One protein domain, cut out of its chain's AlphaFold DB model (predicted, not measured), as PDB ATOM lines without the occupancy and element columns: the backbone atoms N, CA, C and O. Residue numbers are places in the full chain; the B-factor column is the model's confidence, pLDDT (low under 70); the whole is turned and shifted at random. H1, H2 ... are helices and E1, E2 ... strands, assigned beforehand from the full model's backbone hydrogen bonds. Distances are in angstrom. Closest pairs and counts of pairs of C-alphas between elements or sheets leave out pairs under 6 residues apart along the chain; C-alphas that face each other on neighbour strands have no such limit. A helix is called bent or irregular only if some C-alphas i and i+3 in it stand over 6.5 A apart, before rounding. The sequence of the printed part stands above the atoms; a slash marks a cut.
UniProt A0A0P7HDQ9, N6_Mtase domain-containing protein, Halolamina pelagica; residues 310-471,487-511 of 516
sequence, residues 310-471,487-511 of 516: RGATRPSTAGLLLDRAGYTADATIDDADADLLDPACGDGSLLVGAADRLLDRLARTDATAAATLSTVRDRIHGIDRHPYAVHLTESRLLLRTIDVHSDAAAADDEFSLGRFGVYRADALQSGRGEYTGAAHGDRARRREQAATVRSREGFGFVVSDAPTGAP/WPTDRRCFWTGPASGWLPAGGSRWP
ATOM      1  N   ARG A 310      41.439 -15.647 -41.555       56.94
ATOM      2  CA  ARG A 310      42.416 -16.393 -40.739       56.94
ATOM      3  C   ARG A 310      43.509 -15.453 -40.209       56.94
ATOM      4  O   ARG A 310      44.070 -14.685 -40.980       56.94
ATOM      5  N   GLY A 311      43.880 -15.597 -38.933       57.69
ATOM      6  CA  GLY A 311      44.998 -14.851 -38.330       57.69
ATOM      7  C   GLY A 311      44.648 -13.452 -37.814       57.69
ATOM      8  O   GLY A 311      45.547 -12.665 -37.563       57.69
ATOM      9  N   ALA A 312      43.359 -13.153 -37.658       66.56
ATOM     10  CA  ALA A 312      42.854 -11.880 -37.163       66.56
ATOM     11  C   ALA A 312      43.448 -11.476 -35.794       66.56
ATOM     12  O   ALA A 312      43.455 -12.263 -34.839       66.56
ATOM     13  N   THR A 313      43.922 -10.235 -35.695       77.38
ATOM     14  CA  THR A 313      44.591  -9.704 -34.502       77.38
ATOM     15  C   THR A 313      43.559  -9.302 -33.456       77.38
ATOM     16  O   THR A 313      42.568  -8.641 -33.752       77.38
ATOM     17  N   ARG A 314      43.775  -9.664 -32.188       80.06
ATOM     18  CA  ARG A 314      42.912  -9.171 -31.099       80.06
ATOM     19  C   ARG A 314      43.200  -7.692 -30.813       80.06
ATOM     20  O   ARG A 314      44.380  -7.330 -30.823       80.06
ATOM     21  N   PRO A 315      42.211  -6.870 -30.417       81.88
ATOM     22  CA  PRO A 315      42.435  -5.460 -30.076       81.88
ATOM     23  C   PRO A 315      43.552  -5.243 -29.042       81.88
ATOM     24  O   PRO A 315      44.414  -4.385 -29.210       81.88
ATOM     25  N   SER A 316      43.631  -6.096 -28.015       83.06
ATOM     26  CA  SER A 316      44.707  -6.047 -27.012       83.06
ATOM     27  C   SER A 316      46.097  -6.341 -27.591       83.06
ATOM     28  O   SER A 316      47.096  -5.783 -27.136       83.06
ATOM     29  N   THR A 317      46.170  -7.201 -28.609       86.75
ATOM     30  CA  THR A 317      47.418  -7.497 -29.321       86.75
ATOM     31  C   THR A 317      47.791  -6.326 -30.221       86.75
ATOM     32  O   THR A 317      48.907  -5.835 -30.108       86.75
ATOM     33  N   ALA A 318      46.853  -5.801 -31.014       89.44
ATOM     34  CA  ALA A 318      47.047  -4.591 -31.814       89.44
ATOM     35  C   ALA A 318      47.561  -3.416 -30.963       89.44
ATOM     36  O   ALA A 318      48.557  -2.779 -31.309       89.44
ATOM     37  N   GLY A 319      46.940  -3.192 -29.800       89.75
ATOM     38  CA  GLY A 319      47.377  -2.217 -28.806       89.75
ATOM     39  C   GLY A 319      48.845  -2.402 -28.419       89.75
ATOM     40  O   GLY A 319      49.639  -1.476 -28.575       89.75
ATOM     41  N   LEU A 320      49.227  -3.614 -28.014       90.38
ATOM     42  CA  LEU A 320      50.604  -3.935 -27.645       90.38
ATOM     43  C   LEU A 320      51.602  -3.702 -28.793       90.38
ATOM     44  O   LEU A 320      52.700  -3.207 -28.546       90.38
ATOM     45  N   LEU A 321      51.259  -4.074 -30.030       90.75
ATOM     46  CA  LEU A 321      52.147  -3.914 -31.190       90.75
ATOM     47  C   LEU A 321      52.425  -2.432 -31.474       90.75
ATOM     48  O   LEU A 321      53.576  -2.052 -31.687       90.75
ATOM     49  N   LEU A 322      51.389  -1.596 -31.402       94.31
ATOM     50  CA  LEU A 322      51.489  -0.150 -31.595       94.31
ATOM     51  C   LEU A 322      52.303   0.520 -30.476       94.31
ATOM     52  O   LEU A 322      53.195   1.317 -30.767       94.31
ATOM     53  N   ASP A 323      52.109   0.108 -29.218       92.75
ATOM     54  CA  ASP A 323      52.924   0.588 -28.093       92.75
ATOM     55  C   ASP A 323      54.405   0.235 -28.279       92.75
ATOM     56  O   ASP A 323      55.292   1.044 -28.005       92.75
ATOM     57  N   ARG A 324      54.698  -0.973 -28.780       90.06
ATOM     58  CA  ARG A 324      56.075  -1.416 -29.051       90.06
ATOM     59  C   ARG A 324      56.710  -0.709 -30.237       90.06
ATOM     60  O   ARG A 324      57.927  -0.543 -30.235       90.06
ATOM     61  N   ALA A 325      55.912  -0.289 -31.211       90.19
ATOM     62  CA  ALA A 325      56.364   0.558 -32.305       90.19
ATOM     63  C   ALA A 325      56.554   2.027 -31.880       90.19
ATOM     64  O   ALA A 325      57.132   2.803 -32.636       90.19
ATOM     65  N   GLY A 326      56.096   2.417 -30.683       92.00
ATOM     66  CA  GLY A 326      56.106   3.807 -30.224       92.00
ATOM     67  C   GLY A 326      55.017   4.669 -30.866       92.00
ATOM     68  O   GLY A 326      55.058   5.888 -30.733       92.00
ATOM     69  N   TYR A 327      54.044   4.052 -31.543       94.88
ATOM     70  CA  TYR A 327      52.874   4.736 -32.078       94.88
ATOM     71  C   TYR A 327      51.858   4.883 -30.944       94.88
ATOM     72  O   TYR A 327      50.996   4.028 -30.742       94.88
ATOM     73  N   THR A 328      52.016   5.926 -30.133       94.50
ATOM     74  CA  THR A 328      51.153   6.226 -28.984       94.50
ATOM     75  C   THR A 328      50.490   7.578 -29.174       94.50
ATOM     76  O   THR A 328      51.030   8.448 -29.852       94.50
ATOM     77  N   ALA A 329      49.329   7.785 -28.549       92.88
ATOM     78  CA  ALA A 329      48.642   9.066 -28.648       92.88
ATOM     79  C   ALA A 329      49.527  10.220 -28.136       92.88
ATOM     80  O   ALA A 329      49.445  11.323 -28.652       92.88
ATOM     81  N   ASP A 330      50.384  10.011 -27.132       92.62
ATOM     82  CA  ASP A 330      51.258  11.063 -26.581       92.62
ATOM     83  C   ASP A 330      52.477  11.403 -27.452       92.62
ATOM     84  O   ASP A 330      53.168  12.387 -27.176       92.62
ATOM     85  N   ALA A 331      52.748  10.615 -28.492       90.50
ATOM     86  CA  ALA A 331      53.774  10.913 -29.478       90.50
ATOM     87  C   ALA A 331      53.237  11.843 -30.584       90.50
ATOM     88  O   ALA A 331      52.031  11.962 -30.801       90.50
ATOM     89  N   THR A 332      54.143  12.497 -31.311       89.88
ATOM     90  CA  THR A 332      53.827  13.283 -32.515       89.88
ATOM     91  C   THR A 332      53.564  12.352 -33.699       89.88
ATOM     92  O   THR A 332      54.396  12.188 -34.584       89.88
ATOM     93  N   ILE A 333      52.410  11.682 -33.665       93.75
ATOM     94  CA  ILE A 333      51.927  10.778 -34.724       93.75
ATOM     95  C   ILE A 333      51.059  11.493 -35.775       93.75
ATOM     96  O   ILE A 333      50.591  10.885 -36.732       93.75
ATOM     97  N   ASP A 334      50.847  12.795 -35.594       92.94
ATOM     98  CA  ASP A 334      50.106  13.708 -36.465       92.94
ATOM     99  C   ASP A 334      51.002  14.472 -37.464       92.94
ATOM    100  O   ASP A 334      50.493  15.235 -38.291       92.94
ATOM    101  N   ASP A 335      52.310  14.199 -37.493       90.56
ATOM    102  CA  ASP A 335      53.277  14.791 -38.432       90.56
ATOM    103  C   ASP A 335      53.403  14.007 -39.753       90.56
ATOM    104  O   ASP A 335      53.082  12.823 -39.844       90.56
ATOM    105  N   ALA A 336      53.855  14.679 -40.819       84.81
ATOM    106  CA  ALA A 336      53.901  14.130 -42.183       84.81
ATOM    107  C   ALA A 336      54.911  12.981 -42.390       84.81
ATOM    108  O   ALA A 336      54.910  12.344 -43.440       84.81
ATOM    109  N   ASP A 337      55.801  12.753 -41.429       86.44
ATOM    110  CA  ASP A 337      56.759  11.649 -41.390       86.44
ATOM    111  C   ASP A 337      56.288  10.485 -40.500       86.44
ATOM    112  O   ASP A 337      56.990   9.480 -40.398       86.44
ATOM    113  N   ALA A 338      55.099  10.585 -39.896       92.88
ATOM    114  CA  ALA A 338      54.532   9.589 -38.987       92.88
ATOM    115  C   ALA A 338      53.578   8.583 -39.659       92.88
ATOM    116  O   ALA A 338      52.855   7.865 -38.969       92.88
ATOM    117  N   ASP A 339      53.571   8.506 -40.990       95.25
ATOM    118  CA  ASP A 339      52.710   7.584 -41.733       95.25
ATOM    119  C   ASP A 339      52.943   6.130 -41.300       95.25
ATOM    120  O   ASP A 339      54.085   5.664 -41.194       95.25
ATOM    121  N   LEU A 340      51.844   5.411 -41.081       96.31
ATOM    122  CA  LEU A 340      51.822   4.030 -40.627       96.31
ATOM    123  C   LEU A 340      51.378   3.099 -41.752       96.31
ATOM    124  O   LEU A 340      50.352   3.323 -42.392       96.31
ATOM    125  N   LEU A 341      52.127   2.016 -41.946       95.00
ATOM    126  CA  LEU A 341      51.781   0.920 -42.844       95.00
ATOM    127  C   LEU A 341      51.597  -0.387 -42.063       95.00
ATOM    128  O   LEU A 341      52.527  -0.844 -41.393       95.00
ATOM    129  N   ASP A 342      50.447  -1.034 -42.248       93.94
ATOM    130  CA  ASP A 342      50.277  -2.468 -42.006       93.94
ATOM    131  C   ASP A 342      50.265  -3.230 -43.343       93.94
ATOM    132  O   ASP A 342      49.296  -3.147 -44.104       93.94
ATOM    133  N   PRO A 343      51.340  -3.960 -43.679       90.75
ATOM    134  CA  PRO A 343      51.471  -4.641 -44.958       90.75
ATOM    135  C   PRO A 343      50.680  -5.967 -45.034       90.75
ATOM    136  O   PRO A 343      50.668  -6.587 -46.099       90.75
ATOM    137  N   ALA A 344      50.040  -6.400 -43.940       88.25
ATOM    138  CA  ALA A 344      49.166  -7.573 -43.874       88.25
ATOM    139  C   ALA A 344      47.977  -7.294 -42.937       88.25
ATOM    140  O   ALA A 344      47.848  -7.918 -41.884       88.25
ATOM    141  N   CYS A 345      47.146  -6.314 -43.304       90.12
ATOM    142  CA  CYS A 345      46.224  -5.673 -42.364       90.12
ATOM    143  C   CYS A 345      45.082  -6.561 -41.854       90.12
ATOM    144  O   CYS A 345      44.483  -6.231 -40.829       90.12
ATOM    145  N   GLY A 346      44.788  -7.687 -42.514       88.56
ATOM    146  CA  GLY A 346      43.855  -8.688 -42.013       88.56
ATOM    147  C   GLY A 346      42.473  -8.109 -41.708       88.56
ATOM    148  O   GLY A 346      41.842  -7.483 -42.552       88.56
ATOM    149  N   ASP A 347      41.986  -8.324 -40.489       86.75
ATOM    150  CA  ASP A 347      40.689  -7.794 -40.055       86.75
ATOM    151  C   ASP A 347      40.696  -6.279 -39.783       86.75
ATOM    152  O   ASP A 347      39.643  -5.711 -39.506       86.75
ATOM    153  N   GLY A 348      41.859  -5.629 -39.835       90.69
ATOM    154  CA  GLY A 348      42.015  -4.198 -39.619       90.69
ATOM    155  C   GLY A 348      42.180  -3.787 -38.158       90.69
ATOM    156  O   GLY A 348      42.292  -2.592 -37.892       90.69
ATOM    157  N   SER A 349      42.244  -4.725 -37.205       90.12
ATOM    158  CA  SER A 349      42.316  -4.403 -35.767       90.12
ATOM    159  C   SER A 349      43.501  -3.496 -35.413       90.12
ATOM    160  O   SER A 349      43.390  -2.627 -34.548       90.12
ATOM    161  N   LEU A 350      44.635  -3.656 -36.102       93.25
ATOM    162  CA  LEU A 350      45.793  -2.778 -35.937       93.25
ATOM    163  C   LEU A 350      45.513  -1.364 -36.451       93.25
ATOM    164  O   LEU A 350      45.786  -0.397 -35.744       93.25
ATOM    165  N   LEU A 351      44.934  -1.230 -37.646       95.88
ATOM    166  CA  LEU A 351      44.650   0.076 -38.242       95.88
ATOM    167  C   LEU A 351      43.557   0.836 -37.486       95.88
ATOM    168  O   LEU A 351      43.685   2.044 -37.307       95.88
ATOM    169  N   VAL A 352      42.537   0.145 -36.970       95.25
ATOM    170  CA  VAL A 352      41.522   0.734 -36.079       95.25
ATOM    171  C   VAL A 352      42.177   1.255 -34.797       95.25
ATOM    172  O   VAL A 352      41.987   2.415 -34.439       95.25
ATOM    173  N   GLY A 353      43.040   0.457 -34.161       95.19
ATOM    174  CA  GLY A 353      43.786   0.888 -32.973       95.19
ATOM    175  C   GLY A 353      44.812   2.002 -33.240       95.19
ATOM    176  O   GLY A 353      45.197   2.726 -32.317       95.19
ATOM    177  N   ALA A 354      45.283   2.151 -34.480       97.06
ATOM    178  CA  ALA A 354      46.104   3.283 -34.907       97.06
ATOM    179  C   ALA A 354      45.245   4.538 -35.135       97.06
ATOM    180  O   ALA A 354      45.635   5.628 -34.708       97.06
ATOM    181  N   ALA A 355      44.063   4.384 -35.740       97.38
ATOM    182  CA  ALA A 355      43.094   5.459 -35.920       97.38
ATOM    183  C   ALA A 355      42.641   6.015 -34.569       97.38
ATOM    184  O   ALA A 355      42.653   7.226 -34.393       97.38
ATOM    185  N   ASP A 356      42.366   5.152 -33.588       95.81
ATOM    186  CA  ASP A 356      42.067   5.542 -32.205       95.81
ATOM    187  C   ASP A 356      43.091   6.513 -31.626       95.81
ATOM    188  O   ASP A 356      42.756   7.608 -31.182       95.81
ATOM    189  N   ARG A 357      44.368   6.127 -31.674       97.12
ATOM    190  CA  ARG A 357      45.449   6.935 -31.105       97.12
ATOM    191  C   ARG A 357      45.620   8.259 -31.835       97.12
ATOM    192  O   ARG A 357      45.918   9.267 -31.197       97.12
ATOM    193  N   LEU A 358      45.448   8.254 -33.156       97.31
ATOM    194  CA  LEU A 358      45.550   9.456 -33.974       97.31
ATOM    195  C   LEU A 358      44.370  10.406 -33.721       97.31
ATOM    196  O   LEU A 358      44.587  11.604 -33.566       97.31
ATOM    197  N   LEU A 359      43.151   9.880 -33.578       97.12
ATOM    198  CA  LEU A 359      41.973  10.645 -33.159       97.12
ATOM    199  C   LEU A 359      42.175  11.250 -31.759       97.12
ATOM    200  O   LEU A 359      41.987  12.453 -31.587       97.12
ATOM    201  N   ASP A 360      42.647  10.470 -30.783       96.44
ATOM    202  CA  ASP A 360      42.931  10.944 -29.415       96.44
ATOM    203  C   ASP A 360      44.054  12.004 -29.374       96.44
ATOM    204  O   ASP A 360      44.090  12.893 -28.514       96.44
ATOM    205  N   ARG A 361      45.020  11.919 -30.295       96.25
ATOM    206  CA  ARG A 361      46.058  12.938 -30.493       96.25
ATOM    207  C   ARG A 361      45.460  14.222 -31.063       96.25
ATOM    208  O   ARG A 361      45.669  15.280 -30.471       96.25
ATOM    209  N   LEU A 362      44.710  14.123 -32.157       96.56
ATOM    210  CA  LEU A 362      44.121  15.263 -32.866       96.56
ATOM    211  C   LEU A 362      43.061  15.982 -32.024       96.56
ATOM    212  O   LEU A 362      43.010  17.209 -32.049       96.56
ATOM    213  N   ALA A 363      42.324  15.263 -31.174       95.38
ATOM    214  CA  ALA A 363      41.388  15.838 -30.205       95.38
ATOM    215  C   ALA A 363      42.053  16.766 -29.164       95.38
ATOM    216  O   ALA A 363      41.372  17.539 -28.494       95.38
ATOM    217  N   ARG A 364      43.385  16.705 -29.010       95.06
ATOM    218  CA  ARG A 364      44.181  17.608 -28.151       95.06
ATOM    219  C   ARG A 364      44.826  18.760 -28.928       95.06
ATOM    220  O   ARG A 364      45.701  19.442 -28.394       95.06
ATOM    221  N   THR A 365      44.435  18.949 -30.183       94.31
ATOM    222  CA  THR A 365      44.896  20.020 -31.074       94.31
ATOM    223  C   THR A 365      43.712  20.877 -31.526       94.31
ATOM    224  O   THR A 365      42.565  20.546 -31.243       94.31
ATOM    225  N   ASP A 366      43.978  21.953 -32.268       94.88
ATOM    226  CA  ASP A 366      42.939  22.801 -32.872       94.88
ATOM    227  C   ASP A 366      42.479  22.286 -34.260       94.88
ATOM    228  O   ASP A 366      41.992  23.056 -35.090       94.88
ATOM    229  N   ALA A 367      42.684  20.997 -34.562       96.25
ATOM    230  CA  ALA A 367      42.288  20.403 -35.837       96.25
ATOM    231  C   ALA A 367      40.758  20.371 -35.991       96.25
ATOM    232  O   ALA A 367      40.029  19.953 -35.094       96.25
ATOM    233  N   THR A 368      40.259  20.771 -37.162       97.31
ATOM    234  CA  THR A 368      38.835  20.631 -37.504       97.31
ATOM    235  C   THR A 368      38.475  19.164 -37.747       97.31
ATOM    236  O   THR A 368      39.358  18.335 -37.980       97.31
ATOM    237  N   ALA A 369      37.182  18.830 -37.764       97.12
ATOM    238  CA  ALA A 369      36.715  17.485 -38.108       97.12
ATOM    239  C   ALA A 369      37.211  17.036 -39.500       97.12
ATOM    240  O   ALA A 369      37.804  15.966 -39.641       97.12
ATOM    241  N   ALA A 370      37.099  17.909 -40.508       96.25
ATOM    242  CA  ALA A 370      37.591  17.648 -41.864       96.25
ATOM    243  C   ALA A 370      39.116  17.417 -41.916       96.25
ATOM    244  O   ALA A 370      39.590  16.500 -42.596       96.25
ATOM    245  N   ALA A 371      39.898  18.217 -41.177       96.25
ATOM    246  CA  ALA A 371      41.347  18.039 -41.078       96.25
ATOM    247  C   ALA A 371      41.708  16.748 -40.328       96.25
ATOM    248  O   ALA A 371      42.625  16.033 -40.736       96.25
ATOM    249  N   THR A 372      40.958  16.425 -39.274       97.25
ATOM    250  CA  THR A 372      41.126  15.207 -38.478       97.25
ATOM    251  C   THR A 372      40.924  13.966 -39.340       97.25
ATOM    252  O   THR A 372      41.814  13.121 -39.421       97.25
ATOM    253  N   LEU A 373      39.808  13.888 -40.068       95.69
ATOM    254  CA  LEU A 373      39.523  12.783 -40.985       95.69
ATOM    255  C   LEU A 373      40.533  12.664 -42.113       95.69
ATOM    256  O   LEU A 373      40.987  11.561 -42.409       95.69
ATOM    257  N   SER A 374      40.891  13.789 -42.738       95.00
ATOM    258  CA  SER A 374      41.890  13.792 -43.810       95.00
ATOM    259  C   SER A 374      43.227  13.262 -43.294       95.00
ATOM    260  O   SER A 374      43.855  12.446 -43.954       95.00
ATOM    261  N   THR A 375      43.615  13.637 -42.071       95.94
ATOM    262  CA  THR A 375      44.835  13.129 -41.431       95.94
ATOM    263  C   THR A 375      44.742  11.626 -41.165       95.94
ATOM    264  O   THR A 375      45.658  10.896 -41.520       95.94
ATOM    265  N   VAL A 376      43.632  11.122 -40.614       96.50
ATOM    266  CA  VAL A 376      43.447   9.671 -40.407       96.50
ATOM    267  C   VAL A 376      43.517   8.903 -41.730       96.50
ATOM    268  O   VAL A 376      44.233   7.907 -41.827       96.50
ATOM    269  N   ARG A 377      42.826   9.392 -42.765       93.94
ATOM    270  CA  ARG A 377      42.820   8.803 -44.108       93.94
ATOM    271  C   ARG A 377      44.210   8.768 -44.741       93.94
ATOM    272  O   ARG A 377      44.572   7.758 -45.340       93.94
ATOM    273  N   ASP A 378      44.952   9.869 -44.637       93.56
ATOM    274  CA  ASP A 378      46.209  10.062 -45.361       93.56
ATOM    275  C   ASP A 378      47.413   9.427 -44.659       93.56
ATOM    276  O   ASP A 378      48.426   9.206 -45.315       93.56
ATOM    277  N   ARG A 379      47.320   9.138 -43.353       94.88
ATOM    278  CA  ARG A 379      48.440   8.620 -42.546       94.88
ATOM    279  C   ARG A 379      48.377   7.130 -42.263       94.88
ATOM    280  O   ARG A 379      49.393   6.553 -41.882       94.88
ATOM    281  N   ILE A 380      47.210   6.508 -42.403       96.06
ATOM    282  CA  ILE A 380      47.008   5.101 -42.064       96.06
ATOM    283  C   ILE A 380      46.838   4.293 -43.344       96.06
ATOM    284  O   ILE A 380      45.879   4.471 -44.097       96.06
ATOM    285  N   HIS A 381      47.775   3.375 -43.569       95.81
ATOM    286  CA  HIS A 381      47.826   2.555 -44.768       95.81
ATOM    287  C   HIS A 381      47.779   1.066 -44.438       95.81
ATOM    288  O   HIS A 381      48.471   0.584 -43.543       95.81
ATOM    289  N   GLY A 382      46.986   0.330 -45.212       94.62
ATOM    290  CA  GLY A 382      46.825  -1.114 -45.107       94.62
ATOM    291  C   GLY A 382      47.030  -1.797 -46.448       94.62
ATOM    292  O   GLY A 382      46.606  -1.288 -47.486       94.62
ATOM    293  N   ILE A 383      47.653  -2.970 -46.442       92.25
ATOM    294  CA  ILE A 383      47.687  -3.862 -47.601       92.25
ATOM    295  C   ILE A 383      47.237  -5.251 -47.159       92.25
ATOM    296  O   ILE A 383      47.719  -5.771 -46.159       92.25
ATOM    297  N   ASP A 384      46.350  -5.871 -47.934       90.81
ATOM    298  CA  ASP A 384      46.055  -7.296 -47.801       90.81
ATOM    299  C   ASP A 384      45.758  -7.928 -49.168       90.81
ATOM    300  O   ASP A 384      45.245  -7.284 -50.087       90.81
ATOM    301  N   ARG A 385      46.071  -9.215 -49.331       87.56
ATOM    302  CA  ARG A 385      45.743  -9.960 -50.556       87.56
ATOM    303  C   ARG A 385      44.280 -10.403 -50.577       87.56
ATOM    304  O   ARG A 385      43.704 -10.563 -51.660       87.56
ATOM    305  N   HIS A 386      43.697 -10.618 -49.398       88.50
ATOM    306  CA  HIS A 386      42.368 -11.166 -49.193       88.50
ATOM    307  C   HIS A 386      41.304 -10.071 -49.364       88.50
ATOM    308  O   HIS A 386      41.291  -9.092 -48.620       88.50
ATOM    309  N   PRO A 387      40.376 -10.202 -50.325       89.69
ATOM    310  CA  PRO A 387      39.423  -9.139 -50.640       89.69
ATOM    311  C   PRO A 387      38.477  -8.818 -49.472       89.69
ATOM    312  O   PRO A 387      38.220  -7.644 -49.231       89.69
ATOM    313  N   TYR A 388      38.019  -9.823 -48.714       90.25
ATOM    314  CA  TYR A 388      37.174  -9.570 -47.540       90.25
ATOM    315  C   TYR A 388      37.936  -8.876 -46.398       90.25
ATOM    316  O   TYR A 388      37.368  -8.034 -45.724       90.25
ATOM    317  N   ALA A 389      39.237  -9.142 -46.228       89.38
ATOM    318  CA  ALA A 389      40.063  -8.486 -45.209       89.38
ATOM    319  C   ALA A 389      40.165  -6.971 -45.465       89.38
ATOM    320  O   ALA A 389      39.977  -6.156 -44.565       89.38
ATOM    321  N   VAL A 390      40.369  -6.597 -46.734       91.25
ATOM    322  CA  VAL A 390      40.365  -5.196 -47.180       91.25
ATOM    323  C   VAL A 390      39.007  -4.544 -46.926       91.25
ATOM    324  O   VAL A 390      38.971  -3.480 -46.318       91.25
ATOM    325  N   HIS A 391      37.907  -5.187 -47.342       91.44
ATOM    326  CA  HIS A 391      36.555  -4.670 -47.100       91.44
ATOM    327  C   HIS A 391      36.301  -4.461 -45.604       91.44
ATOM    328  O   HIS A 391      35.949  -3.365 -45.189       91.44
ATOM    329  N   LEU A 392      36.578  -5.481 -44.794       90.62
ATOM    330  CA  LEU A 392      36.369  -5.461 -43.354       90.62
ATOM    331  C   LEU A 392      37.167  -4.345 -42.668       90.62
ATOM    332  O   LEU A 392      36.640  -3.622 -41.823       90.62
ATOM    333  N   THR A 393      38.427  -4.171 -43.066       92.69
ATOM    334  CA  THR A 393      39.290  -3.096 -42.567       92.69
ATOM    335  C   THR A 393      38.712  -1.718 -42.904       92.69
ATOM    336  O   THR A 393      38.662  -0.845 -42.039       92.69
ATOM    337  N   GLU A 394      38.252  -1.507 -44.142       93.38
ATOM    338  CA  GLU A 394      37.640  -0.237 -44.556       93.38
ATOM    339  C   GLU A 394      36.318   0.035 -43.835       93.38
ATOM    340  O   GLU A 394      36.105   1.157 -43.375       93.38
ATOM    341  N   SER A 395      35.467  -0.983 -43.687       93.25
ATOM    342  CA  SER A 395      34.198  -0.893 -42.961       93.25
ATOM    343  C   SER A 395      34.422  -0.488 -41.505       93.25
ATOM    344  O   SER A 395      33.779   0.439 -41.013       93.25
ATOM    345  N   ARG A 396      35.402  -1.099 -40.829       93.81
ATOM    346  CA  ARG A 396      35.742  -0.763 -39.437       93.81
ATOM    347  C   ARG A 396      36.343   0.631 -39.296       93.81
ATOM    348  O   ARG A 396      35.986   1.344 -38.365       93.81
ATOM    349  N   LEU A 397      37.219   1.053 -40.211       95.88
ATOM    350  CA  LEU A 397      37.750   2.422 -40.203       95.88
ATOM    351  C   LEU A 397      36.645   3.459 -40.430       95.88
ATOM    352  O   LEU A 397      36.643   4.501 -39.771       95.88
ATOM    353  N   LEU A 398      35.688   3.171 -41.316       95.50
ATOM    354  CA  LEU A 398      34.544   4.045 -41.546       95.50
ATOM    355  C   LEU A 398      33.654   4.134 -40.305       95.50
ATOM    356  O   LEU A 398      33.415   5.244 -39.839       95.50
ATOM    357  N   LEU A 399      33.241   3.001 -39.723       95.44
ATOM    358  CA  LEU A 399      32.480   2.984 -38.465       95.44
ATOM    359  C   LEU A 399      33.196   3.780 -37.378       95.44
ATOM    360  O   LEU A 399      32.589   4.610 -36.707       95.44
ATOM    361  N   ARG A 400      34.510   3.585 -37.244       96.31
ATOM    362  CA  ARG A 400      35.290   4.220 -36.187       96.31
ATOM    363  C   ARG A 400      35.399   5.737 -36.333       96.31
ATOM    364  O   ARG A 400      35.577   6.432 -35.334       96.31
ATOM    365  N   THR A 401      35.299   6.244 -37.557       96.56
ATOM    366  CA  THR A 401      35.451   7.668 -37.882       96.56
ATOM    367  C   THR A 401      34.128   8.359 -38.214       96.56
ATOM    368  O   THR A 401      34.133   9.559 -38.487       96.56
ATOM    369  N   ILE A 402      33.000   7.642 -38.164       95.62
ATOM    370  CA  ILE A 402      31.719   8.120 -38.698       95.62
ATOM    371  C   ILE A 402      31.193   9.375 -37.997       95.62
ATOM    372  O   ILE A 402      30.641  10.249 -38.658       95.62
ATOM    373  N   ASP A 403      31.415   9.511 -36.688       95.94
ATOM    374  CA  ASP A 403      30.981  10.696 -35.937       95.94
ATOM    375  C   ASP A 403      31.784  11.933 -36.357       95.94
ATOM    376  O   ASP A 403      31.220  12.994 -36.595       95.94
ATOM    377  N   VAL A 404      33.098  11.777 -36.563       96.75
ATOM    378  CA  VAL A 404      33.944  12.865 -37.075       96.75
ATOM    379  C   VAL A 404      33.558  13.205 -38.520       96.75
ATOM    380  O   VAL A 404      33.626  14.366 -38.913       96.75
ATOM    381  N   HIS A 405      33.143  12.210 -39.315       95.44
ATOM    382  CA  HIS A 405      32.601  12.413 -40.667       95.44
ATOM    383  C   HIS A 405      31.327  13.248 -40.643       95.44
ATOM    384  O   HIS A 405      31.268  14.266 -41.329       95.44
ATOM    385  N   SER A 406      30.385  12.898 -39.771       94.81
ATOM    386  CA  SER A 406      29.178  13.692 -39.527       94.81
ATOM    387  C   SER A 406      29.511  15.146 -39.185       94.81
ATOM    388  O   SER A 406      29.016  16.064 -39.838       94.81
ATOM    389  N   ASP A 407      30.440  15.370 -38.250       96.00
ATOM    390  CA  ASP A 407      30.875  16.717 -37.866       96.00
ATOM    391  C   ASP A 407      31.523  17.489 -39.031       96.00
ATOM    392  O   ASP A 407      31.364  18.707 -39.147       96.00
ATOM    393  N   ALA A 408      32.270  16.801 -39.902       95.25
ATOM    394  CA  ALA A 408      32.892  17.406 -41.076       95.25
ATOM    395  C   ALA A 408      31.852  17.792 -42.136       95.25
ATOM    396  O   ALA A 408      31.904  18.912 -42.642       95.25
ATOM    397  N   ALA A 409      30.901  16.903 -42.425       92.31
ATOM    398  CA  ALA A 409      29.816  17.150 -43.368       92.31
ATOM    399  C   ALA A 409      28.870  18.256 -42.877       92.31
ATOM    400  O   ALA A 409      28.485  19.123 -43.649       92.31
ATOM    401  N   ALA A 410      28.570  18.304 -41.575       93.44
ATOM    402  CA  ALA A 410      27.754  19.368 -40.986       93.44
ATOM    403  C   ALA A 410      28.417  20.756 -41.070       93.44
ATOM    404  O   ALA A 410      27.731  21.782 -41.052       93.44
ATOM    405  N   ALA A 411      29.752  20.805 -41.126       94.06
ATOM    406  CA  ALA A 411      30.508  22.042 -41.301       94.06
ATOM    407  C   ALA A 411      30.690  22.435 -42.779       94.06
ATOM    408  O   ALA A 411      30.854  23.624 -43.070       94.06
ATOM    409  N   ASP A 412      30.687  21.458 -43.687       90.81
ATOM    410  CA  ASP A 412      30.882  21.623 -45.127       90.81
ATOM    411  C   ASP A 412      30.132  20.524 -45.901       90.81
ATOM    412  O   ASP A 412      30.611  19.396 -46.018       90.81
ATOM    413  N   ASP A 413      28.976  20.873 -46.476       83.62
ATOM    414  CA  ASP A 413      28.131  19.955 -47.256       83.62
ATOM    415  C   ASP A 413      28.832  19.409 -48.524       83.62
ATOM    416  O   ASP A 413      28.356  18.445 -49.129       83.62
ATOM    417  N   GLU A 414      29.940  20.022 -48.968       83.94
ATOM    418  CA  GLU A 414      30.756  19.532 -50.091       83.94
ATOM    419  C   GLU A 414      31.897  18.602 -49.639       83.94
ATOM    420  O   GLU A 414      32.624  18.059 -50.483       83.94
ATOM    421  N   PHE A 415      32.068  18.383 -48.329       87.00
ATOM    422  CA  PHE A 415      33.116  17.518 -47.802       87.00
ATOM    423  C   PHE A 415      32.955  16.083 -48.312       87.00
ATOM    424  O   PHE A 415      31.916  15.441 -48.175       87.00
ATOM    425  N   SER A 416      34.047  15.537 -48.846       84.38
ATOM    426  CA  SER A 416      34.139  14.129 -49.208       84.38
ATOM    427  C   SER A 416      35.388  13.521 -48.593       84.38
ATOM    428  O   SER A 416      36.512  13.971 -48.836       84.38
ATOM    429  N   LEU A 417      35.193  12.452 -47.821       86.31
ATOM    430  CA  LEU A 417      36.292  11.700 -47.226       86.31
ATOM    431  C   LEU A 417      37.164  11.041 -48.305       86.31
ATOM    432  O   LEU A 417      38.380  10.953 -48.151       86.31
ATOM    433  N   GLY A 418      36.574  10.594 -49.414       85.75
ATOM    434  CA  GLY A 418      37.256   9.739 -50.382       85.75
ATOM    435  C   GLY A 418      37.370   8.300 -49.869       85.75
ATOM    436  O   GLY A 418      36.375   7.710 -49.460       85.75
ATOM    437  N   ARG A 419      38.562   7.700 -49.935       85.75
ATOM    438  CA  ARG A 419      38.827   6.303 -49.543       85.75
ATOM    439  C   ARG A 419      40.011   6.251 -48.574       85.75
ATOM    440  O   ARG A 419      40.973   6.993 -48.757       85.75
ATOM    441  N   PHE A 420      39.949   5.361 -47.585       92.69
ATOM    442  CA  PHE A 420      41.080   5.058 -46.704       92.69
ATOM    443  C   PHE A 420      42.246   4.433 -47.475       92.69
ATOM    444  O   PHE A 420      42.050   3.791 -48.503       92.69
ATOM    445  N   GLY A 421      43.469   4.572 -46.965       92.50
ATOM    446  CA  GLY A 421      44.677   4.006 -47.571       92.50
ATOM    447  C   GLY A 421      44.787   2.475 -47.512       92.50
ATOM    448  O   GLY A 421      45.888   1.973 -47.293       92.50
ATOM    449  N   VAL A 422      43.693   1.727 -47.674       93.62
ATOM    450  CA  VAL A 422      43.636   0.262 -47.575       93.62
ATOM    451  C   VAL A 422      43.511  -0.349 -48.968       93.62
ATOM    452  O   VAL A 422      42.605  -0.022 -49.737       93.62
ATOM    453  N   TYR A 423      44.429  -1.248 -49.315       90.88
ATOM    454  CA  TYR A 423      44.572  -1.730 -50.682       90.88
ATOM    455  C   TYR A 423      44.631  -3.245 -50.790       90.88
ATOM    456  O   TYR A 423      45.353  -3.928 -50.065       90.88
ATOM    457  N   ARG A 424      43.950  -3.761 -51.818       88.56
ATOM    458  CA  ARG A 424      44.075  -5.158 -52.221       88.56
ATOM    459  C   ARG A 424      45.340  -5.381 -53.050       88.56
ATOM    460  O   ARG A 424      45.341  -5.118 -54.256       88.56
ATOM    461  N   ALA A 425      46.385  -5.920 -52.435       87.62
ATOM    462  CA  ALA A 425      47.616  -6.311 -53.115       87.62
ATOM    463  C   ALA A 425      48.400  -7.366 -52.325       87.62
ATOM    464  O   ALA A 425      48.227  -7.533 -51.125       87.62
ATOM    465  N   ASP A 426      49.303  -8.063 -53.011       85.62
ATOM    466  CA  ASP A 426      50.344  -8.841 -52.343       85.62
ATOM    467  C   ASP A 426      51.534  -7.917 -52.036       85.62
ATOM    468  O   ASP A 426      52.226  -7.438 -52.947       85.62
ATOM    469  N   ALA A 427      51.737  -7.643 -50.748       84.19
ATOM    470  CA  ALA A 427      52.816  -6.803 -50.240       84.19
ATOM    471  C   ALA A 427      54.209  -7.450 -50.366       84.19
ATOM    472  O   ALA A 427      55.203  -6.728 -50.419       84.19
ATOM    473  N   LEU A 428      54.301  -8.783 -50.458       78.44
ATOM    474  CA  LEU A 428      55.570  -9.509 -50.604       78.44
ATOM    475  C   LEU A 428      56.010  -9.652 -52.064       78.44
ATOM    476  O   LEU A 428      57.176  -9.955 -52.346       78.44
ATOM    477  N   GLN A 429      55.095  -9.445 -53.013       72.94
ATOM    478  CA  GLN A 429      55.396  -9.589 -54.428       72.94
ATOM    479  C   GLN A 429      56.419  -8.532 -54.878       72.94
ATOM    480  O   GLN A 429      56.117  -7.348 -55.035       72.94
ATOM    481  N   SER A 430      57.651  -8.990 -55.109       51.97
ATOM    482  CA  SER A 430      58.764  -8.161 -55.569       51.97
ATOM    483  C   SER A 430      58.636  -7.887 -57.064       51.97
ATOM    484  O   SER A 430      58.725  -8.797 -57.886       51.97
ATOM    485  N   GLY A 431      58.440  -6.622 -57.422       48.78
ATOM    486  CA  GLY A 431      58.393  -6.190 -58.809       48.78
ATOM    487  C   GLY A 431      57.552  -4.937 -58.969       48.78
ATOM    488  O   GLY A 431      56.339  -4.952 -58.756       48.78
ATOM    489  N   ARG A 432      58.198  -3.860 -59.429       42.53
ATOM    490  CA  ARG A 432      57.524  -2.825 -60.213       42.53
ATOM    491  C   ARG A 432      57.079  -3.502 -61.506       42.53
ATOM    492  O   ARG A 432      57.770  -3.432 -62.513       42.53
ATOM    493  N   GLY A 433      55.992  -4.266 -61.457       39.72
ATOM    494  CA  GLY A 433      55.274  -4.596 -62.671       39.72
ATOM    495  C   GLY A 433      54.802  -3.262 -63.209       39.72
ATOM    496  O   GLY A 433      53.805  -2.742 -62.716       39.72
ATOM    497  N   GLU A 434      55.586  -2.661 -64.105       39.47
ATOM    498  CA  GLU A 434      55.141  -1.525 -64.893       39.47
ATOM    499  C   GLU A 434      53.824  -1.956 -65.506       39.47
ATOM    500  O   GLU A 434      53.755  -2.870 -66.332       39.47
ATOM    501  N   TYR A 435      52.750  -1.361 -65.008       40.78
ATOM    502  CA  TYR A 435      51.454  -1.553 -65.593       40.78
ATOM    503  C   TYR A 435      51.471  -0.822 -66.934       40.78
ATOM    504  O   TYR A 435      51.170   0.362 -67.031       40.78
ATOM    505  N   THR A 436      51.887  -1.522 -67.988       35.56
ATOM    506  CA  THR A 436      51.807  -1.045 -69.368       35.56
ATOM    507  C   THR A 436      50.380  -1.259 -69.864       35.56
ATOM    508  O   THR A 436      50.104  -2.140 -70.676       35.56
ATOM    509  N   GLY A 437      49.433  -0.512 -69.311       40.31
ATOM    510  CA  GLY A 437      48.047  -0.564 -69.744       40.31
ATOM    511  C   GLY A 437      47.340   0.727 -69.393       40.31
ATOM    512  O   GLY A 437      47.269   1.109 -68.239       40.31
ATOM    513  N   ALA A 438      46.775   1.413 -70.375       36.16
ATOM    514  CA  ALA A 438      45.840   2.493 -70.105       36.16
ATOM    515  C   ALA A 438      44.453   1.894 -69.799       36.16
ATOM    516  O   ALA A 438      43.510   2.111 -70.559       36.16
ATOM    517  N   ALA A 439      44.301   1.081 -68.743       43.78
ATOM    518  CA  ALA A 439      42.947   0.747 -68.301       43.78
ATOM    519  C   ALA A 439      42.335   1.991 -67.665       43.78
ATOM    520  O   ALA A 439      42.804   2.492 -66.647       43.78
ATOM    521  N   HIS A 440      41.285   2.487 -68.299       46.25
ATOM    522  CA  HIS A 440      40.464   3.558 -67.772       46.25
ATOM    523  C   HIS A 440      39.427   2.931 -66.827       46.25
ATOM    524  O   HIS A 440      38.790   1.940 -67.183       46.25
ATOM    525  N   GLY A 441      39.296   3.465 -65.609       63.88
ATOM    526  CA  GLY A 441      38.294   3.037 -64.623       63.88
ATOM    527  C   GLY A 441      38.844   2.855 -63.206       63.88
ATOM    528  O   GLY A 441      40.053   2.747 -62.992       63.88
ATOM    529  N   ASP A 442      37.948   2.793 -62.222       67.75
ATOM    530  CA  ASP A 442      38.310   2.833 -60.797       67.75
ATOM    531  C   ASP A 442      39.165   1.648 -60.351       67.75
ATOM    532  O   ASP A 442      40.125   1.819 -59.604       67.75
ATOM    533  N   ARG A 443      38.929   0.453 -60.901       69.38
ATOM    534  CA  ARG A 443      39.760  -0.731 -60.622       69.38
ATOM    535  C   ARG A 443      41.221  -0.571 -61.050       69.38
ATOM    536  O   ARG A 443      42.103  -1.144 -60.411       69.38
ATOM    537  N   ALA A 444      41.491   0.171 -62.124       71.75
ATOM    538  CA  ALA A 444      42.856   0.430 -62.574       71.75
ATOM    539  C   ALA A 444      43.551   1.440 -61.654       71.75
ATOM    540  O   ALA A 444      44.648   1.159 -61.173       71.75
ATOM    541  N   ARG A 445      42.854   2.534 -61.310       76.56
ATOM    542  CA  ARG A 445      43.327   3.524 -60.327       76.56
ATOM    543  C   ARG A 445      43.643   2.873 -58.981       76.56
ATOM    544  O   ARG A 445      44.706   3.114 -58.421       76.56
ATOM    545  N   ARG A 446      42.777   1.973 -58.499       78.06
ATOM    546  CA  ARG A 446      42.985   1.223 -57.246       78.06
ATOM    547  C   ARG A 446      44.270   0.392 -57.273       78.06
ATOM    548  O   ARG A 446      45.008   0.368 -56.294       78.06
ATOM    549  N   ARG A 447      44.574  -0.271 -58.395       79.00
ATOM    550  CA  ARG A 447      45.824  -1.041 -58.548       79.00
ATOM    551  C   ARG A 447      47.058  -0.148 -58.595       79.00
ATOM    552  O   ARG A 447      48.086  -0.523 -58.041       79.00
ATOM    553  N   GLU A 448      46.964   1.009 -59.241       81.81
ATOM    554  CA  GLU A 448      48.049   1.991 -59.289       81.81
ATOM    555  C   GLU A 448      48.335   2.588 -57.906       81.81
ATOM    556  O   GLU A 448      49.493   2.661 -57.489       81.81
ATOM    557  N   GLN A 449      47.294   2.933 -57.146       85.12
ATOM    558  CA  GLN A 449      47.424   3.395 -55.763       85.12
ATOM    559  C   GLN A 449      48.037   2.311 -54.867       85.12
ATOM    560  O   GLN A 449      48.995   2.583 -54.147       85.12
ATOM    561  N   ALA A 450      47.576   1.062 -54.988       85.31
ATOM    562  CA  ALA A 450      48.159  -0.071 -54.273       85.31
ATOM    563  C   ALA A 450      49.650  -0.262 -54.609       85.31
ATOM    564  O   ALA A 450      50.475  -0.484 -53.722       85.31
ATOM    565  N   ALA A 451      50.021  -0.143 -55.889       83.12
ATOM    566  CA  ALA A 451      51.414  -0.217 -56.325       83.12
ATOM    567  C   ALA A 451      52.249   0.959 -55.790       83.12
ATOM    568  O   ALA A 451      53.401   0.759 -55.399       83.12
ATOM    569  N   THR A 452      51.662   2.156 -55.731       86.88
ATOM    570  CA  THR A 452      52.285   3.356 -55.160       86.88
ATOM    571  C   THR A 452      52.597   3.140 -53.686       86.88
ATOM    572  O   THR A 452      53.757   3.239 -53.311       86.88
ATOM    573  N   VAL A 453      51.617   2.735 -52.872       87.31
ATOM    574  CA  VAL A 453      51.828   2.471 -51.437       87.31
ATOM    575  C   VAL A 453      52.833   1.343 -51.214       87.31
ATOM    576  O   VAL A 453      53.756   1.497 -50.424       87.31
ATOM    577  N   ARG A 454      52.743   0.244 -51.974       85.19
ATOM    578  CA  ARG A 454      53.695  -0.874 -51.870       85.19
ATOM    579  C   ARG A 454      55.137  -0.476 -52.208       85.19
ATOM    580  O   ARG A 454      56.072  -1.079 -51.689       85.19
ATOM    581  N   SER A 455      55.324   0.480 -53.119       82.75
ATOM    582  CA  SER A 455      56.647   0.944 -53.566       82.75
ATOM    583  C   SER A 455      57.133   2.213 -52.867       82.75
ATOM    584  O   SER A 455      58.250   2.656 -53.138       82.75
ATOM    585  N   ARG A 456      56.307   2.791 -51.991       86.19
ATOM    586  CA  ARG A 456      56.627   3.992 -51.231       86.19
ATOM    587  C   ARG A 456      57.680   3.674 -50.175       86.19
ATOM    588  O   ARG A 456      57.570   2.698 -49.443       86.19
ATOM    589  N   GLU A 457      58.675   4.543 -50.085       85.19
ATOM    590  CA  GLU A 457      59.659   4.557 -49.005       85.19
ATOM    591  C   GLU A 457      59.307   5.687 -48.025       85.19
ATOM    592  O   GLU A 457      58.593   6.631 -48.381       85.19
ATOM    593  N   GLY A 458      59.825   5.622 -46.799       85.94
ATOM    594  CA  GLY A 458      59.699   6.716 -45.835       85.94
ATOM    595  C   GLY A 458      58.457   6.664 -44.943       85.94
ATOM    596  O   GLY A 458      58.037   7.710 -44.466       85.94
ATOM    597  N   PHE A 459      57.869   5.488 -44.706       90.94
ATOM    598  CA  PHE A 459      56.868   5.335 -43.645       90.94
ATOM    599  C   PHE A 459      57.530   5.513 -42.275       90.94
ATOM    600  O   PHE A 459      58.557   4.889 -42.006       90.94
ATOM    601  N   GLY A 460      56.946   6.326 -41.395       90.50
ATOM    602  CA  GLY A 460      57.433   6.476 -40.022       90.50
ATOM    603  C   GLY A 460      57.298   5.185 -39.219       90.50
ATOM    604  O   GLY A 460      58.170   4.856 -38.408       90.50
ATOM    605  N   PHE A 461      56.234   4.426 -39.498       93.25
ATOM    606  CA  PHE A 461      55.896   3.196 -38.796       93.25
ATOM    607  C   PHE A 461      55.524   2.074 -39.769       93.25
ATOM    608  O   PHE A 461      54.695   2.247 -40.658       93.25
ATOM    609  N   VAL A 462      56.093   0.887 -39.560       91.44
ATOM    610  CA  VAL A 462      55.641  -0.357 -40.209       91.44
ATOM    611  C   VAL A 462      55.320  -1.374 -39.122       91.44
ATOM    612  O   VAL A 462      56.225  -1.876 -38.450       91.44
ATOM    613  N   VAL A 463      54.039  -1.665 -38.919       90.25
ATOM    614  CA  VAL A 463      53.563  -2.499 -37.806       90.25
ATOM    615  C   VAL A 463      52.625  -3.559 -38.359       90.25
ATOM    616  O   VAL A 463      51.696  -3.229 -39.081       90.25
ATOM    617  N   SER A 464      52.874  -4.827 -38.034       85.56
ATOM    618  CA  SER A 464      52.043  -5.931 -38.516       85.56
ATOM    619  C   SER A 464      52.009  -7.091 -37.531       85.56
ATOM    620  O   SER A 464      53.015  -7.399 -36.882       85.56
ATOM    621  N   ASP A 465      50.875  -7.784 -37.490       84.19
ATOM    622  CA  ASP A 465      50.730  -9.120 -36.903       84.19
ATOM    623  C   ASP A 465      50.817 -10.184 -38.008       84.19
ATOM    624  O   ASP A 465      49.907 -10.975 -38.246       84.19
ATOM    625  N   ALA A 466      51.912 -10.126 -38.770       74.06
ATOM    626  CA  ALA A 466      52.028 -10.860 -40.019       74.06
ATOM    627  C   ALA A 466      51.816 -12.383 -39.839       74.06
ATOM    628  O   ALA A 466      52.250 -12.958 -38.832       74.06
ATOM    629  N   PRO A 467      51.234 -13.073 -40.842       71.25
ATOM    630  CA  PRO A 467      50.913 -14.493 -40.751       71.25
ATOM    631  C   PRO A 467      52.110 -15.366 -40.354       71.25
ATOM    632  O   PRO A 467      53.211 -15.238 -40.897       71.25
ATOM    633  N   THR A 468      51.867 -16.309 -39.442       64.12
ATOM    634  CA  THR A 468      52.867 -17.268 -38.937       64.12
ATOM    635  C   THR A 468      52.717 -18.642 -39.604       64.12
ATOM    636  O   THR A 468      51.664 -18.953 -40.159       64.12
ATOM    637  N   GLY A 469      53.764 -19.476 -39.574       58.38
ATOM    638  CA  GLY A 469      53.730 -20.860 -40.087       58.38
ATOM    639  C   GLY A 469      54.730 -21.147 -41.213       58.38
ATOM    640  O   GLY A 469      55.512 -20.279 -41.585       58.38
ATOM    641  N   ALA A 470      54.744 -22.372 -41.750       49.59
ATOM    642  CA  ALA A 470      55.685 -22.759 -42.806       49.59
ATOM    643  C   ALA A 470      55.341 -22.091 -44.159       49.59
ATOM    644  O   ALA A 470      54.159 -21.940 -44.478       49.59
ATOM    645  N   PRO A 471      56.338 -21.688 -44.971       52.44
ATOM    646  CA  PRO A 471      56.094 -21.163 -46.315       52.44
ATOM    647  C   PRO A 471      55.395 -22.182 -47.235       52.44
ATOM    648  O   PRO A 471      55.651 -23.384 -47.161       52.44
ATOM    649  N   TRP A 487      65.208 -21.925 -46.435       46.34
ATOM    650  CA  TRP A 487      64.044 -21.047 -46.341       46.34
ATOM    651  C   TRP A 487      63.848 -20.690 -44.861       46.34
ATOM    652  O   TRP A 487      64.078 -21.558 -44.011       46.34
ATOM    653  N   PRO A 488      63.435 -19.455 -44.525       55.16
ATOM    654  CA  PRO A 488      63.026 -19.135 -43.166       55.16
ATOM    655  C   PRO A 488      61.998 -20.163 -42.682       55.16
ATOM    656  O   PRO A 488      61.061 -20.500 -43.407       55.16
ATOM    657  N   THR A 489      62.180 -20.676 -41.467       54.56
ATOM    658  CA  THR A 489      61.278 -21.673 -40.868       54.56
ATOM    659  C   THR A 489      59.891 -21.108 -40.551       54.56
ATOM    660  O   THR A 489      58.968 -21.881 -40.317       54.56
ATOM    661  N   ASP A 490      59.741 -19.778 -40.560       62.62
ATOM    662  CA  ASP A 490      58.501 -19.060 -40.260       62.62
ATOM    663  C   ASP A 490      58.204 -17.977 -41.313       62.62
ATOM    664  O   ASP A 490      59.075 -17.183 -41.684       62.62
ATOM    665  N   ARG A 491      56.947 -17.935 -41.764       66.19
ATOM    666  CA  ARG A 491      56.391 -16.985 -42.730       66.19
ATOM    667  C   ARG A 491      56.558 -15.524 -42.327       66.19
ATOM    668  O   ARG A 491      56.754 -14.681 -43.200       66.19
ATOM    669  N   ARG A 492      56.569 -15.216 -41.029       68.25
ATOM    670  CA  ARG A 492      56.789 -13.852 -40.524       68.25
ATOM    671  C   ARG A 492      58.103 -13.244 -40.997       68.25
ATOM    672  O   ARG A 492      58.177 -12.041 -41.228       68.25
ATOM    673  N   CYS A 493      59.133 -14.061 -41.207       65.94
ATOM    674  CA  CYS A 493      60.439 -13.564 -41.630       65.94
ATOM    675  C   CYS A 493      60.479 -13.114 -43.100       65.94
ATOM    676  O   CYS A 493      61.426 -12.438 -43.495       65.94
ATOM    677  N   PHE A 494      59.450 -13.400 -43.910       66.50
ATOM    678  CA  PHE A 494      59.320 -12.777 -45.234       66.50
ATOM    679  C   PHE A 494      58.907 -11.308 -45.157       66.50
ATOM    680  O   PHE A 494      59.139 -10.578 -46.112       66.50
ATOM    681  N   TRP A 495      58.359 -10.860 -44.027       69.88
ATOM    682  CA  TRP A 495      57.895  -9.489 -43.827       69.88
ATOM    683  C   TRP A 495      58.979  -8.577 -43.234       69.88
ATOM    684  O   TRP A 495      58.940  -7.364 -43.422       69.88
ATOM    685  N   THR A 496      60.004  -9.142 -42.581       64.44
ATOM    686  CA  THR A 496      61.103  -8.371 -41.963       64.44
ATOM    687  C   THR A 496      62.097  -7.802 -42.981       64.44
ATOM    688  O   THR A 496      62.672  -6.737 -42.740       64.44
ATOM    689  N   GLY A 497      62.283  -8.481 -44.119       61.44
ATOM    690  CA  GLY A 497      63.116  -8.022 -45.236       61.44
ATOM    691  C   GLY A 497      62.535  -6.785 -45.941       61.44
ATOM    692  O   GLY A 497      63.162  -5.725 -45.882       61.44
ATOM    693  N   PRO A 498      61.330  -6.871 -46.545       60.62
ATOM    694  CA  PRO A 498      60.649  -5.750 -47.203       60.62
ATOM    695  C   PRO A 498      60.421  -4.541 -46.290       60.62
ATOM    696  O   PRO A 498      60.589  -3.410 -46.736       60.62
ATOM    697  N   ALA A 499      60.168  -4.763 -44.993       59.78
ATOM    698  CA  ALA A 499      60.012  -3.683 -44.016       59.78
ATOM    699  C   ALA A 499      61.212  -2.724 -43.952       59.78
ATOM    700  O   ALA A 499      61.036  -1.552 -43.644       59.78
ATOM    701  N   SER A 500      62.428  -3.184 -44.269       60.38
ATOM    702  CA  SER A 500      63.601  -2.298 -44.331       60.38
ATOM    703  C   SER A 500      63.608  -1.352 -45.536       60.38
ATOM    704  O   SER A 500      64.254  -0.314 -45.464       60.38
ATOM    705  N   GLY A 501      62.891  -1.687 -46.615       70.12
ATOM    706  CA  GLY A 501      62.724  -0.816 -47.781       70.12
ATOM    707  C   GLY A 501      61.625   0.232 -47.597       70.12
ATOM    708  O   GLY A 501      61.685   1.289 -48.209       70.12
ATOM    709  N   TRP A 502      60.643  -0.029 -46.733       79.94
ATOM    710  CA  TRP A 502      59.554   0.914 -46.452       79.94
ATOM    711  C   TRP A 502      59.934   1.998 -45.437       79.94
ATOM    712  O   TRP A 502      59.358   3.083 -45.463       79.94
ATOM    713  N   LEU A 503      60.909   1.734 -44.565       79.25
ATOM    714  CA  LEU A 503      61.291   2.639 -43.478       79.25
ATOM    715  C   LEU A 503      62.445   3.572 -43.876       79.25
ATOM    716  O   LEU A 503      63.412   3.122 -44.495       79.25
ATOM    717  N   PRO A 504      62.420   4.847 -43.452       77.69
ATOM    718  CA  PRO A 504      63.584   5.714 -43.511       77.69
ATOM    719  C   PRO A 504      64.607   5.327 -42.428       77.69
ATOM    720  O   PRO A 504      64.337   4.542 -41.512       77.69
ATOM    721  N   ALA A 505      65.798   5.928 -42.486       69.50
ATOM    722  CA  ALA A 505      66.768   5.820 -41.401       69.50
ATOM    723  C   ALA A 505      66.172   6.393 -40.099       69.50
ATOM    724  O   ALA A 505      65.921   7.591 -40.013       69.50
ATOM    725  N   GLY A 506      65.964   5.538 -39.092       68.06
ATOM    726  CA  GLY A 506      65.352   5.914 -37.810       68.06
ATOM    727  C   GLY A 506      63.851   5.624 -37.689       68.06
ATOM    728  O   GLY A 506      63.301   5.874 -36.623       68.06
ATOM    729  N   GLY A 507      63.209   5.072 -38.727       71.94
ATOM    730  CA  GLY A 507      61.814   4.627 -38.659       71.94
ATOM    731  C   GLY A 507      61.600   3.451 -37.698       71.94
ATOM    732  O   GLY A 507      62.506   2.643 -37.455       71.94
ATOM    733  N   SER A 508      60.385   3.344 -37.169       77.94
ATOM    734  CA  SER A 508      60.004   2.333 -36.182       77.94
ATOM    735  C   SER A 508      59.298   1.150 -36.832       77.94
ATOM    736  O   SER A 508      58.479   1.309 -37.735       77.94
ATOM    737  N   ARG A 509      59.571  -0.068 -36.349       75.19
ATOM    738  CA  ARG A 509      58.882  -1.265 -36.847       75.19
ATOM    739  C   ARG A 509      58.569  -2.308 -35.808       75.19
ATOM    740  O   ARG A 509      59.317  -2.497 -34.846       75.19
ATOM    741  N   TRP A 510      57.551  -3.095 -36.125       69.75
ATOM    742  CA  TRP A 510      57.321  -4.382 -35.506       69.75
ATOM    743  C   TRP A 510      56.834  -5.411 -36.540       69.75
ATOM    744  O   TRP A 510      55.906  -5.100 -37.287       69.75
ATOM    745  N   PRO A 511      57.410  -6.634 -36.581       59.91
ATOM    746  CA  PRO A 511      58.445  -7.185 -35.690       59.91
ATOM    747  C   PRO A 511      59.861  -6.611 -35.912       59.91
ATOM    748  O   PRO A 511      60.233  -6.201 -37.010       59.91
TER     749      PRO A 511
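This is residues 310 to 471 and 487 to 511 of the 516 residues of the protein "N6_Mtase domain-containing protein" of Halolamina pelagica (UniProt A0A0P7HDQ9). A small slab of five parallel strands, in the order E3 E2 E1 E4 E5, has helices over both faces: H1, H2 and H4a, the first arm of the bent helix H4, cover one face, and H5 crosses the other. H3 and the second arm H4b reach out beyond the ends where the strands begin, the links at the cut reach out at the opposite end, and residues 436 to 443, of which 442 and 443 belong to H5, stick out from the body. The printed part has 187 residues, with seven named helices and five named strands in the order H1 E1 H2 H3 E2 H4 E3 H5 E4 H6 H7 E5; its class is mixed, helices and strands. It is compact, with a radius of gyration of the C-alphas of 16.4 A and spans of 54 by 42 by 32 A.

H1, residues 315 to 325, begins with C-alpha 315 at (42.435, -5.460, -30.076) and is 15.3 A long. E1 is residues 340 to 342. H2, residues 349 to 362, measures 20.0 A, and H3, residues 369 to 379, 15.4 A. E2, residues 380 to 384, is the longest strand, 13.7 A from C-alpha 380 at (47.008, 5.101, -42.064). H4, residues 387 to 411, was assigned as one helix by its hydrogen bonds but is bent: C-alphas 400 and 403 are 7.8 A apart. Its arms are H4a, residues 387 to 400, 20.1 A, and H4b, residues 403 to 411, 12.6 A, at a steep tilt of 64 degrees. E3 is residues 421 to 424, 10.3 A; H5 is residues 442 to 455, 19.8 A; E4 is residues 461 to 463. H6, residues 493 to 496, and H7, residues 499 to 502, precede E5, residues 508 to 510, which ends with C-alpha 510 at (57.321, -4.382, -35.506).

In the sheet, E3 and E5 are the edge strands. Backbone N and O atoms are within hydrogen-bond range across each pair of neighbour strands: N 382 and O 421 at 2.9 A for E2 and E3, N 381 and O 340 at 2.8 A for E2 and E1, N 341 and O 461 at 2.9 A for E1 and E4, and N 510 and O 462 at 2.9 A for E4 and E5. E1, H2 H3, E2 and E2, H4, E3 are strand-helix-strand units, parallel neighbour strands with helices between; E3, H5, E4 is a split one, with E2 and E1 between its strands; the three crossovers are right-handed. The sheet and the helices on its two faces make three layers, with H1, H2 and H4a on one face of the sheet and H5 on the other. H4a lies over E3 and E2, along the strands, at a height over the sheet of 9.6 A. H5, on the opposite face, runs across the strands at a height of 7.9 A; the C-alphas of Tyr 423 and Ala 450 are its closest to E3, 5.3 A. H2, the hub, touches H1 (Ala 318 and Leu 350, closest C-alphas 4.7 A), H3 in a helical hairpin (Ala 355 and Val 376, 6.2 A) and H4a (Val 352 and Leu 397, 5.8 A). H3 touches H4b at a steep tilt of 52 degrees, with C-alphas 370 and 408 closest, 4.8 A. H7 only grazes the sheet with residues 499 to 502, and H6 and H7 meet only through their link. Every O i to N i+4 pair is within hydrogen-bond range in H1, H3, H4a, H4b and H5, and 9 of 10 are in H2; H6 and H7 are too short for such a pair.

The farthest C-alphas, of Ala 411 and Trp 487, are 54.8 A apart. Residues 472 to 486 are not printed, and C-alphas 471 and 487 stand 8.0 A apart across this cut, in the link from E4 to H6. The links from H1 to E1 and from E3 to H5 are long. Mean pLDDT of the printed part is 82.9; 39 residues are under 70, among them 430 to 443 and 487 to 500.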